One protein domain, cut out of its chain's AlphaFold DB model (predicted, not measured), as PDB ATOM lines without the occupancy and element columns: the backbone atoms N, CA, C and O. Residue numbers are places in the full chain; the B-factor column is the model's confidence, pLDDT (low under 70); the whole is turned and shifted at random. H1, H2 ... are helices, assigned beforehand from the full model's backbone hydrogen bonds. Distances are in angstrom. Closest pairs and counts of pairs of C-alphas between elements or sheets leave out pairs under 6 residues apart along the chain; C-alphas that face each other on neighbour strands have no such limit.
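AT A GLANCE: This is residues 4 to 91 of the 573 residues of the protein "Phage terminase, ATPase subunit P" of Pectobacterium atrosepticum (strain SCRI 1043 / ATCC BAA-672) (UniProt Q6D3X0). The model has two lobes: a small head in which three short helices, H1, H2 and H3, cross one another, and beside it a helical hairpin of two longer helices, H4 and H5, packed side by side. H4 is the hairpin's helix nearer to the head, and at the hairpin's far end residues 67 to 74, the turn and the first two residues of H5, stick out. The printed part has 88 residues with five named helices, H1 to H5 in that order, and no named strand; the class is all helix. The whole is loose, with a radius of gyration of the C-alphas of 15.0 A and spans of 42 by 31 by 21 A.

HOW THE PARTS SIT: H1, residues 4 to 17, touches H2, residues 22 to 29, with residues 12 to 16 alone; the closest C-alphas, of Ala 12 and Ile 25, are 6.5 A apart. These two run opposite ways at a steep tilt of 51 degrees. H2 touches H3, residues 33 to 42, opposite ways at a steep tilt of 65 degrees, with the closest C-alphas, of Ser 26 and Gln 33, 5.0 A apart. H1 and H3 only just touch, with 3 pairs of C-alphas within 8 A, through residues 9 to 13 of H1 alone; the closest C-alphas, of Ala 12 and Val 36, are 7.2 A apart. Their lines are about perpendicular, at 83 degrees. H4, residues 50 to 66, is close to H1 but not clearly touching it, and the closest C-alphas, of Trp 17 and Arg 53, are 6.9 A apart. H4 and H5, residues 73 to 89, form a helical hairpin: they touch, opposite ways at a shallow tilt of 31 degrees, with the closest C-alphas, of Leu 62 and Ile 79, 6.2 A apart. The helix packing is mostly crossed, with 1 of 4 touching pairs at a shallow tilt. H5 is apart from H1, H2 and H3, and H4 is apart from H2 and H3. In H1, H2, H3, H4 and H5 every O i to N i+4 pair is within hydrogen-bond range.

IN THESE COORDINATES: H1 begins at C-alpha 4 (52.532, -4.214, 15.124) and is 20.5 A long from first to last C-alpha. H2 measures 10.4 A and H3 14.2 A. H4 begins at C-alpha 50 (34.662, 4.608, -2.172) and measures 24.3 A. H5 measures 24.7 A and ends at C-alpha 89 (36.649, 15.336, -0.386).

THE WHOLE: The two C-alphas farthest apart, of Asn 34 and Gly 73, are 43.1 A apart. The printed part has no cut. The links from H1 to H2 and H2 to H3 are tight; those from H3 to H4 and H4 to H5 are short. The mean pLDDT of the printed part is 81.9, and residues 88 to 91 are under 70.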
ATOM      1  N   GLN A   4      52.108  -3.513  16.329       71.62
ATOM      2  CA  GLN A   4      52.532  -4.214  15.124       71.62
ATOM      3  C   GLN A   4      51.368  -4.912  14.396       71.62
ATOM      4  O   GLN A   4      51.260  -4.812  13.177       71.62
ATOM      5  N   GLU A   5      50.451  -5.555  15.121       75.31
ATOM      6  CA  GLU A   5      49.282  -6.231  14.543       75.31
ATOM      7  C   GLU A   5      48.291  -5.234  13.911       75.31
ATOM      8  O   GLU A   5      47.743  -5.488  12.837       75.31
ATOM      9  N   ALA A   6      48.113  -4.058  14.525       75.00
ATOM     10  CA  ALA A   6      47.274  -2.991  13.978       75.00
ATOM     11  C   ALA A   6      47.830  -2.436  12.653       75.00
ATOM     12  O   ALA A   6      47.078  -2.260  11.691       75.00
ATOM     13  N   PHE A   7      49.149  -2.228  12.576       76.19
ATOM     14  CA  PHE A   7      49.819  -1.763  11.359       76.19
ATOM     15  C   PHE A   7      49.714  -2.785  10.219       76.19
ATOM     16  O   PHE A   7      49.365  -2.440   9.088       76.19
ATOM     17  N   ILE A   8      49.940  -4.065  10.530       85.25
ATOM     18  CA  ILE A   8      49.819  -5.169   9.572       85.25
ATOM     19  C   ILE A   8      48.385  -5.253   9.025       85.25
ATOM     20  O   ILE A   8      48.176  -5.328   7.812       85.25
ATOM     21  N   ARG A   9      47.381  -5.158   9.899       86.94
ATOM     22  CA  ARG A   9      45.966  -5.168   9.511       86.94
ATOM     23  C   ARG A   9      45.584  -3.974   8.631       86.94
ATOM     24  O   ARG A   9      44.869  -4.147   7.643       86.94
ATOM     25  N   GLN A  10      46.079  -2.774   8.941       82.44
ATOM     26  CA  GLN A  10      45.845  -1.577   8.126       82.44
ATOM     27  C   GLN A  10      46.470  -1.708   6.733       82.44
ATOM     28  O   GLN A  10      45.845  -1.330   5.739       82.44
ATOM     29  N   ARG A  11      47.679  -2.272   6.643       83.50
ATOM     30  CA  ARG A  11      48.362  -2.485   5.363       83.50
ATOM     31  C   ARG A  11      47.647  -3.518   4.489       83.50
ATOM     32  O   ARG A  11      47.488  -3.278   3.294       83.50
ATOM     33  N   ALA A  12      47.148  -4.604   5.081       87.19
ATOM     34  CA  ALA A  12      46.332  -5.592   4.374       87.19
ATOM     35  C   ALA A  12      45.049  -4.966   3.794       87.19
ATOM     36  O   ALA A  12      44.709  -5.210   2.636       87.19
ATOM     37  N   ARG A  13      44.388  -4.082   4.554       86.88
ATOM     38  CA  ARG A  13      43.199  -3.341   4.095       86.88
ATOM     39  C   ARG A  13      43.491  -2.430   2.898       86.88
ATOM     40  O   ARG A  13      42.695  -2.369   1.967       86.88
ATOM     41  N   GLN A  14      44.638  -1.747   2.895       82.56
ATOM     42  CA  GLN A  14      45.047  -0.903   1.765       82.56
ATOM     43  C   GLN A  14      45.273  -1.715   0.486       82.56
ATOM     44  O   GLN A  14      44.795  -1.312  -0.569       82.56
ATOM     45  N   LEU A  15      45.970  -2.856   0.574       82.00
ATOM     46  CA  LEU A  15      46.178  -3.738  -0.580       82.00
ATOM     47  C   LEU A  15      44.845  -4.268  -1.119       82.00
ATOM     48  O   LEU A  15      44.633  -4.294  -2.327       82.00
ATOM     49  N   TYR A  16      43.904  -4.599  -0.236       85.56
ATOM     50  CA  TYR A  16      42.567  -5.007  -0.660       85.56
ATOM     51  C   TYR A  16      41.852  -3.919  -1.474       85.56
ATOM     52  O   TYR A  16      41.326  -4.190  -2.551       85.56
ATOM     53  N   TRP A  17      41.891  -2.663  -1.023       82.81
ATOM     54  CA  TRP A  17      41.292  -1.545  -1.761       82.81
ATOM     55  C   TRP A  17      42.033  -1.162  -3.048       82.81
ATOM     56  O   TRP A  17      41.456  -0.475  -3.887       82.81
ATOM     57  N   GLN A  18      43.270  -1.629  -3.234       75.50
ATOM     58  CA  GLN A  18      43.998  -1.535  -4.504       75.50
ATOM     59  C   GLN A  18      43.591  -2.624  -5.511       75.50
ATOM     60  O   GLN A  18      44.070  -2.605  -6.640       75.50
ATOM     61  N   GLY A  19      42.701  -3.550  -5.130       75.38
ATOM     62  CA  GLY A  19      42.165  -4.592  -6.007       75.38
ATOM     63  C   GLY A  19      42.815  -5.968  -5.848       75.38
ATOM     64  O   GLY A  19      42.457  -6.885  -6.585       75.38
ATOM     65  N   TYR A  20      43.733  -6.151  -4.891       82.69
ATOM     66  CA  TYR A  20      44.336  -7.461  -4.638       82.69
ATOM     67  C   TYR A  20      43.354  -8.391  -3.901       82.69
ATOM     68  O   TYR A  20      42.807  -8.006  -2.861       82.69
ATOM     69  N   PRO A  21      43.140  -9.636  -4.368       86.94
ATOM     70  CA  PRO A  21      42.296 -10.591  -3.658       86.94
ATOM     71  C   PRO A  21      42.978 -11.073  -2.360       86.94
ATOM     72  O   PRO A  21      44.209 -11.110  -2.289       86.94
ATOM     73  N   PRO A  22      42.225 -11.522  -1.332       88.81
ATOM     74  CA  PRO A  22      42.798 -11.958  -0.049       88.81
ATOM     75  C   PRO A  22      43.888 -13.039  -0.149       88.81
ATOM     76  O   PRO A  22      44.810 -13.052   0.666       88.81
ATOM     77  N   ALA A  23      43.818 -13.912  -1.161       88.31
ATOM     78  CA  ALA A  23      44.847 -14.914  -1.451       88.31
ATOM     79  C   ALA A  23      46.202 -14.287  -1.825       88.31
ATOM     80  O   ALA A  23      47.259 -14.750  -1.403       88.31
ATOM     81  N   GLU A  24      46.174 -13.200  -2.592       85.88
ATOM     82  CA  GLU A  24      47.378 -12.514  -3.049       85.88
ATOM     83  C   GLU A  24      47.976 -11.640  -1.948       85.88
ATOM     84  O   GLU A  24      49.187 -11.631  -1.749       85.88
ATOM     85  N   ILE A  25      47.124 -10.998  -1.142       88.69
ATOM     86  CA  ILE A  25      47.547 -10.256   0.055       88.69
ATOM     87  C   ILE A  25      48.243 -11.190   1.051       88.69
ATOM     88  O   ILE A  25      49.285 -10.842   1.601       88.69
ATOM     89  N   SER A  26      47.690 -12.391   1.249       90.44
ATOM     90  CA  SER A  26      48.293 -13.438   2.080       90.44
ATOM     91  C   SER A  26      49.714 -13.774   1.617       90.44
ATOM     92  O   SER A  26      50.636 -13.761   2.433       90.44
ATOM     93  N   ARG A  27      49.915 -13.971   0.304       88.69
ATOM     94  CA  ARG A  27      51.235 -14.230  -0.291       88.69
ATOM     95  C   ARG A  27      52.191 -13.040  -0.146       88.69
ATOM     96  O   ARG A  27      53.340 -13.239   0.226       88.69
ATOM     97  N   LEU A  28      51.725 -11.819  -0.418       85.81
ATOM     98  CA  LEU A  28      52.543 -10.598  -0.390       85.81
ATOM     99  C   LEU A  28      52.993 -10.203   1.021       85.81
ATOM    100  O   LEU A  28      54.052  -9.603   1.180       85.81
ATOM    101  N   MET A  29      52.182 -10.500   2.036       88.06
ATOM    102  CA  MET A  29      52.442 -10.084   3.417       88.06
ATOM    103  C   MET A  29      52.907 -11.221   4.334       88.06
ATOM    104  O   MET A  29      53.257 -10.953   5.481       88.06
ATOM    105  N   GLY A  30      52.887 -12.476   3.869       87.12
ATOM    106  CA  GLY A  30      53.221 -13.645   4.690       87.12
ATOM    107  C   GLY A  30      52.210 -13.925   5.811       87.12
ATOM    108  O   GLY A  30      52.575 -14.467   6.850       87.12
ATOM    109  N   ILE A  31      50.943 -13.531   5.631       89.44
ATOM    110  CA  ILE A  31      49.869 -13.671   6.632       89.44
ATOM    111  C   ILE A  31      48.946 -14.811   6.217       89.44
ATOM    112  O   ILE A  31      48.658 -14.959   5.033       89.44
ATOM    113  N   ASN A  32      48.414 -15.584   7.167       89.62
ATOM    114  CA  ASN A  32      47.423 -16.619   6.866       89.62
ATOM    115  C   ASN A  32      46.180 -16.021   6.168       89.62
ATOM    116  O   ASN A  32      45.577 -15.058   6.648       89.62
ATOM    117  N   GLN A  33      45.770 -16.613   5.044       90.00
ATOM    118  CA  GLN A  33      44.634 -16.154   4.241       90.00
ATOM    119  C   GLN A  33      43.320 -16.078   5.038       90.00
ATOM    120  O   GLN A  33      42.551 -15.130   4.866       90.00
ATOM    121  N   ASN A  34      43.081 -17.014   5.963       90.38
ATOM    122  CA  ASN A  34      41.889 -17.009   6.818       90.38
ATOM    123  C   ASN A  34      41.863 -15.793   7.752       90.38
ATOM    124  O   ASN A  34      40.799 -15.238   8.017       90.38
ATOM    125  N   THR A  35      43.031 -15.324   8.196       89.56
ATOM    126  CA  THR A  35      43.161 -14.103   8.997       89.56
ATOM    127  C   THR A  35      42.783 -12.862   8.182       89.56
ATOM    128  O   THR A  35      42.063 -12.000   8.684       89.56
ATOM    129  N   VAL A  36      43.183 -12.795   6.906       88.38
ATOM    130  CA  VAL A  36      42.810 -11.692   5.999       88.38
ATOM    131  C   VAL A  36      41.299 -11.682   5.741       88.38
ATOM    132  O   VAL A  36      40.676 -10.625   5.830       88.38
ATOM    133  N   TYR A  37      40.678 -12.845   5.502       89.62
ATOM    134  CA  TYR A  37      39.217 -12.948   5.377       89.62
ATOM    135  C   TYR A  37      38.480 -12.560   6.662       89.62
ATOM    136  O   TYR A  37      37.471 -11.855   6.598       89.62
ATOM    137  N   ALA A  38      38.985 -12.976   7.826       89.94
ATOM    138  CA  ALA A  38      38.403 -12.612   9.113       89.94
ATOM    139  C   ALA A  38      38.444 -11.094   9.339       89.94
ATOM    140  O   ALA A  38      37.455 -10.516   9.785       89.94
ATOM    141  N   TRP A  39      39.548 -10.424   8.991       92.44
ATOM    142  CA  TRP A  39      39.642  -8.964   9.070       92.44
ATOM    143  C   TRP A  39      38.733  -8.267   8.069       92.44
ATOM    144  O   TRP A  39      38.015  -7.350   8.460       92.44
ATOM    145  N   LYS A  40      38.710  -8.745   6.819       89.06
ATOM    146  CA  LYS A  40      37.833  -8.237   5.764       89.06
ATOM    147  C   LYS A  40      36.367  -8.244   6.199       89.06
ATOM    148  O   LYS A  40      35.676  -7.247   6.011       89.06
ATOM    149  N   LYS A  41      35.912  -9.353   6.793       89.06
ATOM    150  CA  LYS A  41      34.541  -9.505   7.290       89.06
ATOM    151  C   LYS A  41      34.289  -8.667   8.545       89.06
ATOM    152  O   LYS A  41      33.270  -7.999   8.618       89.06
ATOM    153  N   ARG A  42      35.207  -8.690   9.516       87.44
ATOM    154  CA  ARG A  42      35.055  -7.988  10.804       87.44
ATOM    155  C   ARG A  42      35.019  -6.465  10.667       87.44
ATOM    156  O   ARG A  42      34.343  -5.822  11.452       87.44
ATOM    157  N   ASP A  43      35.774  -5.906   9.725       83.69
ATOM    158  CA  ASP A  43      35.843  -4.457   9.473       83.69
ATOM    159  C   ASP A  43      35.051  -4.023   8.239       83.69
ATOM    160  O   ASP A  43      35.243  -2.902   7.769       83.69
ATOM    161  N   GLU A  44      34.256  -4.924   7.661       86.00
ATOM    162  CA  GLU A  44      33.350  -4.610   6.554       86.00
ATOM    163  C   GLU A  44      34.057  -3.875   5.396       86.00
ATOM    164  O   GLU A  44      33.613  -2.840   4.895       86.00
ATOM    165  N   TRP A  45      35.213  -4.396   4.961       87.31
ATOM    166  CA  TRP A  45      36.047  -3.712   3.956       87.31
ATOM    167  C   TRP A  45      35.317  -3.484   2.625       87.31
ATOM    168  O   TRP A  45      35.647  -2.531   1.913       87.31
ATOM    169  N   ASP A  46      34.353  -4.352   2.298       81.38
ATOM    170  CA  ASP A  46      33.500  -4.255   1.106       81.38
ATOM    171  C   ASP A  46      32.450  -3.147   1.216       81.38
ATOM    172  O   ASP A  46      32.135  -2.527   0.202       81.38
ATOM    173  N   GLU A  47      31.992  -2.835   2.428       80.00
ATOM    174  CA  GLU A  47      30.948  -1.836   2.693       80.00
ATOM    175  C   GLU A  47      31.523  -0.428   2.893       80.00
ATOM    176  O   GLU A  47      30.799   0.565   2.885       80.00
ATOM    177  N   THR A  48      32.850  -0.303   3.026       79.81
ATOM    178  CA  THR A  48      33.499   1.007   3.167       79.81
ATOM    179  C   THR A  48      33.223   1.869   1.920       79.81
ATOM    180  O   THR A  48      33.612   1.454   0.825       79.81
ATOM    181  N   PRO A  49      32.633   3.074   2.024       76.25
ATOM    182  CA  PRO A  49      32.338   3.922   0.868       76.25
ATOM    183  C   PRO A  49      33.590   4.256   0.034       76.25
ATOM    184  O   PRO A  49      34.642   4.542   0.615       76.25
ATOM    185  N   PRO A  50      33.510   4.309  -1.314       74.25
ATOM    186  CA  PRO A  50      34.662   4.608  -2.172       74.25
ATOM    187  C   PRO A  50      35.394   5.899  -1.791       74.25
ATOM    188  O   PRO A  50      36.622   5.932  -1.779       74.25
ATOM    189  N   ILE A  51      34.646   6.935  -1.396       74.62
ATOM    190  CA  ILE A  51      35.219   8.208  -0.948       74.62
ATOM    191  C   ILE A  51      36.100   8.035   0.292       74.62
ATOM    192  O   ILE A  51      37.201   8.566   0.334       74.62
ATOM    193  N   GLN A  52      35.685   7.208   1.251       72.69
ATOM    194  CA  GLN A  52      36.454   6.944   2.463       72.69
ATOM    195  C   GLN A  52      37.718   6.122   2.165       72.69
ATOM    196  O   GLN A  52      38.769   6.383   2.754       72.69
ATOM    197  N   ARG A  53      37.666   5.186   1.204       77.56
ATOM    198  CA  ARG A  53      38.848   4.421   0.750       77.56
ATOM    199  C   ARG A  53      39.892   5.330   0.098       77.56
ATOM    200  O   ARG A  53      41.086   5.220   0.388       77.56
ATOM    201  N   VAL A  54      39.432   6.244  -0.758       76.50
ATOM    202  CA  VAL A  54      40.279   7.215  -1.463       76.50
ATOM    203  C   VAL A  54      40.872   8.226  -0.485       76.50
ATOM    204  O   VAL A  54      42.089   8.393  -0.479       76.50
ATOM    205  N   THR A  55      40.062   8.816   0.399       77.00
ATOM    206  CA  THR A  55      40.526   9.733   1.454       77.00
ATOM    207  C   THR A  55      41.611   9.083   2.310       77.00
ATOM    208  O   THR A  55      42.692   9.641   2.441       77.00
ATOM    209  N   THR A  56      41.389   7.853   2.792       75.06
ATOM    210  CA  THR A  56      42.386   7.116   3.593       75.06
ATOM    211  C   THR A  56      43.706   6.898   2.842       75.06
ATOM    212  O   THR A  56      44.783   6.910   3.437       75.06
ATOM    213  N   SER A  57      43.639   6.675   1.527       76.38
ATOM    214  CA  SER A  57      44.822   6.432   0.693       76.38
ATOM    215  C   SER A  57      45.592   7.721   0.394       76.38
ATOM    216  O   SER A  57      46.822   7.718   0.432       76.38
ATOM    217  N   ILE A  58      44.876   8.824   0.149       81.75
ATOM    218  CA  ILE A  58      45.448  10.168  -0.007       81.75
ATOM    219  C   ILE A  58      46.158  10.586   1.283       81.75
ATOM    220  O   ILE A  58      47.304  11.026   1.231       81.75
ATOM    221  N   ASP A  59      45.512  10.384   2.429       77.38
ATOM    222  CA  ASP A  59      46.041  10.776   3.734       77.38
ATOM    223  C   ASP A  59      47.323   9.996   4.075       77.38
ATOM    224  O   ASP A  59      48.363  10.574   4.397       77.38
ATOM    225  N   ALA A  60      47.321   8.676   3.850       76.50
ATOM    226  CA  ALA A  60      48.516   7.847   4.013       76.50
ATOM    227  C   ALA A  60      49.675   8.283   3.095       76.50
ATOM    228  O   ALA A  60      50.838   8.259   3.508       76.50
ATOM    229  N   ARG A  61      49.379   8.697   1.855       82.25
ATOM    230  CA  ARG A  61      50.392   9.179   0.906       82.25
ATOM    231  C   ARG A  61      50.942  10.552   1.303       82.25
ATOM    232  O   ARG A  61      52.150  10.761   1.211       82.25
ATOM    233  N   LEU A  62      50.093  11.453   1.794       81.81
ATOM    234  CA  LEU A  62      50.506  12.758   2.315       81.81
ATOM    235  C   LEU A  62      51.437  12.616   3.520       81.81
ATOM    236  O   LEU A  62      52.479  13.272   3.556       81.81
ATOM    237  N   VAL A  63      51.128  11.717   4.459       78.62
ATOM    238  CA  VAL A  63      52.007  11.421   5.603       78.62
ATOM    239  C   VAL A  63      53.373  10.918   5.125       78.62
ATOM    240  O   VAL A  63      54.400  11.428   5.573       78.62
ATOM    241  N   GLN A  64      53.409   9.991   4.159       78.62
ATOM    242  CA  GLN A  64      54.667   9.491   3.583       78.62
ATOM    243  C   GLN A  64      55.506  10.593   2.926       78.62
ATOM    244  O   GLN A  64      56.710  10.677   3.165       78.62
ATOM    245  N   LEU A  65      54.890  11.440   2.097       83.50
ATOM    246  CA  LEU A  65      55.597  12.515   1.394       83.50
ATOM    247  C   LEU A  65      56.091  13.596   2.361       83.50
ATOM    248  O   LEU A  65      57.190  14.126   2.192       83.50
ATOM    249  N   THR A  66      55.315  13.892   3.405       80.38
ATOM    250  CA  THR A  66      55.665  14.899   4.415       80.38
ATOM    251  C   THR A  66      56.815  14.426   5.305       80.38
ATOM    252  O   THR A  66      57.693  15.225   5.629       80.38
ATOM    253  N   ALA A  67      56.879  13.131   5.621       80.31
ATOM    254  CA  ALA A  67      57.926  12.531   6.449       80.31
ATOM    255  C   ALA A  67      59.277  12.321   5.729       80.31
ATOM    256  O   ALA A  67      60.246  11.904   6.353       80.31
ATOM    257  N   LYS A  68      59.375  12.596   4.422       83.19
ATOM    258  CA  LYS A  68      60.616  12.426   3.649       83.19
ATOM    259  C   LYS A  68      61.662  13.495   4.011       83.19
ATOM    260  O   LYS A  68      61.366  14.687   3.889       83.19
ATOM    261  N   ASP A  69      62.885  13.079   4.360       79.12
ATOM    262  CA  ASP A  69      63.980  13.974   4.795       79.12
ATOM    263  C   ASP A  69      64.446  14.958   3.711       79.12
ATOM    264  O   ASP A  69      64.638  16.144   3.971       79.12
ATOM    265  N   LYS A  70      64.596  14.488   2.466       83.44
ATOM    266  CA  LYS A  70      64.944  15.325   1.305       83.44
ATOM    267  C   LYS A  70      63.807  15.309   0.289       83.44
ATOM    268  O   LYS A  70      63.591  14.309  -0.398       83.44
ATOM    269  N   LYS A  71      63.081  16.425   0.198       88.75
ATOM    270  CA  LYS A  71      61.964  16.612  -0.738       88.75
ATOM    271  C   LYS A  71      62.456  17.217  -2.050       88.75
ATOM    272  O   LYS A  71      63.253  18.150  -2.059       88.75
ATOM    273  N   THR A  72      61.964  16.682  -3.157       87.94
ATOM    274  CA  THR A  72      62.204  17.179  -4.516       87.94
ATOM    275  C   THR A  72      61.061  18.093  -4.964       87.94
ATOM    276  O   THR A  72      59.978  18.080  -4.378       87.94
ATOM    277  N   GLY A  73      61.253  18.857  -6.046       78.12
ATOM    278  CA  GLY A  73      60.180  19.679  -6.629       78.12
ATOM    279  C   GLY A  73      58.938  18.873  -7.043       78.12
ATOM    280  O   GLY A  73      57.817  19.368  -6.940       78.12
ATOM    281  N   GLY A  74      59.123  17.608  -7.444       81.88
ATOM    282  CA  GLY A  74      58.022  16.682  -7.716       81.88
ATOM    283  C   GLY A  74      57.225  16.323  -6.459       81.88
ATOM    284  O   GLY A  74      55.998  16.350  -6.499       81.88
ATOM    285  N   ASP A  75      57.909  16.088  -5.332       83.62
ATOM    286  CA  ASP A  75      57.258  15.767  -4.053       83.62
ATOM    287  C   ASP A  75      56.388  16.942  -3.563       83.62
ATOM    288  O   ASP A  75      55.256  16.737  -3.136       83.62
ATOM    289  N   PHE A  76      56.869  18.187  -3.682       83.00
ATOM    290  CA  PHE A  76      56.081  19.374  -3.315       83.00
ATOM    291  C   PHE A  76      54.820  19.534  -4.171       83.00
ATOM    292  O   PHE A  76      53.759  19.890  -3.655       83.00
ATOM    293  N   LYS A  77      54.913  19.235  -5.471       84.12
ATOM    294  CA  LYS A  77      53.763  19.283  -6.381       84.12
ATOM    295  C   LYS A  77      52.748  18.182  -6.070       84.12
ATOM    296  O   LYS A  77      51.549  18.439  -6.115       84.12
ATOM    297  N   GLU A  78      53.209  16.978  -5.734       85.12
ATOM    298  CA  GLU A  78      52.334  15.874  -5.326       85.12
ATOM    299  C   GLU A  78      51.618  16.196  -4.004       85.12
ATOM    300  O   GLU A  78      50.404  16.021  -3.919       85.12
ATOM    301  N   ILE A  79      52.322  16.768  -3.018       86.69
ATOM    302  CA  ILE A  79      51.723  17.231  -1.754       86.69
ATOM    303  C   ILE A  79      50.630  18.280  -2.007       86.69
ATOM    304  O   ILE A  79      49.529  18.148  -1.471       86.69
ATOM    305  N   ASP A  80      50.883  19.298  -2.837       86.25
ATOM    306  CA  ASP A  80      49.881  20.326  -3.164       86.25
ATOM    307  C   ASP A  80      48.643  19.723  -3.851       86.25
ATOM    308  O   ASP A  80      47.505  19.991  -3.455       86.25
ATOM    309  N   LEU A  81      48.843  18.843  -4.838       86.06
ATOM    310  CA  LEU A  81      47.743  18.194  -5.553       86.06
ATOM    311  C   LEU A  81      46.905  17.295  -4.637       86.06
ATOM    312  O   LEU A  81      45.674  17.384  -4.660       86.06
ATOM    313  N   LEU A  82      47.551  16.474  -3.807       86.44
ATOM    314  CA  LEU A  82      46.876  15.585  -2.861       86.44
ATOM    315  C   LEU A  82      46.133  16.373  -1.775       86.44
ATOM    316  O   LEU A  82      44.987  16.049  -1.470       86.44
ATOM    317  N   THR A  83      46.712  17.462  -1.262       81.00
ATOM    318  CA  THR A  83      46.065  18.328  -0.259       81.00
ATOM    319  C   THR A  83      44.830  19.029  -0.837       81.00
ATOM    320  O   THR A  83      43.785  19.114  -0.188       81.00
ATOM    321  N   ARG A  84      44.888  19.486  -2.096       80.25
ATOM    322  CA  ARG A  84      43.723  20.062  -2.795       80.25
ATOM    323  C   ARG A  84      42.625  19.034  -3.037       80.25
ATOM    324  O   ARG A  84      41.448  19.382  -2.952       80.25
ATOM    325  N   GLN A  85      42.991  17.797  -3.375       79.00
ATOM    326  CA  GLN A  85      42.026  16.711  -3.537       79.00
ATOM    327  C   GLN A  85      41.377  16.355  -2.200       79.00
ATOM    328  O   GLN A  85      40.153  16.282  -2.141       79.00
ATOM    329  N   LEU A  86      42.157  16.255  -1.120       78.38
ATOM    330  CA  LEU A  86      41.639  16.010   0.223       78.38
ATOM    331  C   LEU A  86      40.641  17.096   0.648       78.38
ATOM    332  O   LEU A  86      39.527  16.772   1.038       78.38
ATOM    333  N   LYS A  87      40.960  18.380   0.434       72.38
ATOM    334  CA  LYS A  87      40.051  19.508   0.721       72.38
ATOM    335  C   LYS A  87      38.745  19.468  -0.083       72.38
ATOM    336  O   LYS A  87      37.720  19.970   0.368       72.38
ATOM    337  N   LYS A  88      38.758  18.892  -1.290       68.06
ATOM    338  CA  LYS A  88      37.532  18.681  -2.079       68.06
ATOM    339  C   LYS A  88      36.685  17.531  -1.534       68.06
ATOM    340  O   LYS A  88      35.468  17.593  -1.674       68.06
ATOM    341  N   LEU A  89      37.316  16.513  -0.949       68.00
ATOM    342  CA  LEU A  89      36.649  15.336  -0.386       68.00
ATOM    343  C   LEU A  89      36.154  15.575   1.055       68.00
ATOM    344  O   LEU A  89      35.129  15.015   1.426       68.00
ATOM    345  N   ASP A  90      36.833  16.433   1.825       61.34
ATOM    346  CA  ASP A  90      36.520  16.792   3.223       61.34
ATOM    347  C   ASP A  90      35.450  17.894   3.363       61.34
ATOM    348  O   ASP A  90      34.980  18.202   4.455       61.34
ATOM    349  N   ASN A  91      34.977  18.467   2.249       48.44
ATOM    350  CA  ASN A  91      33.759  19.278   2.248       48.44
ATOM    351  C   ASN A  91      32.540  18.361   2.443       48.44
ATOM    352  O   ASN A  91      31.795  18.083   1.500       48.44
TER     353      ASN A  91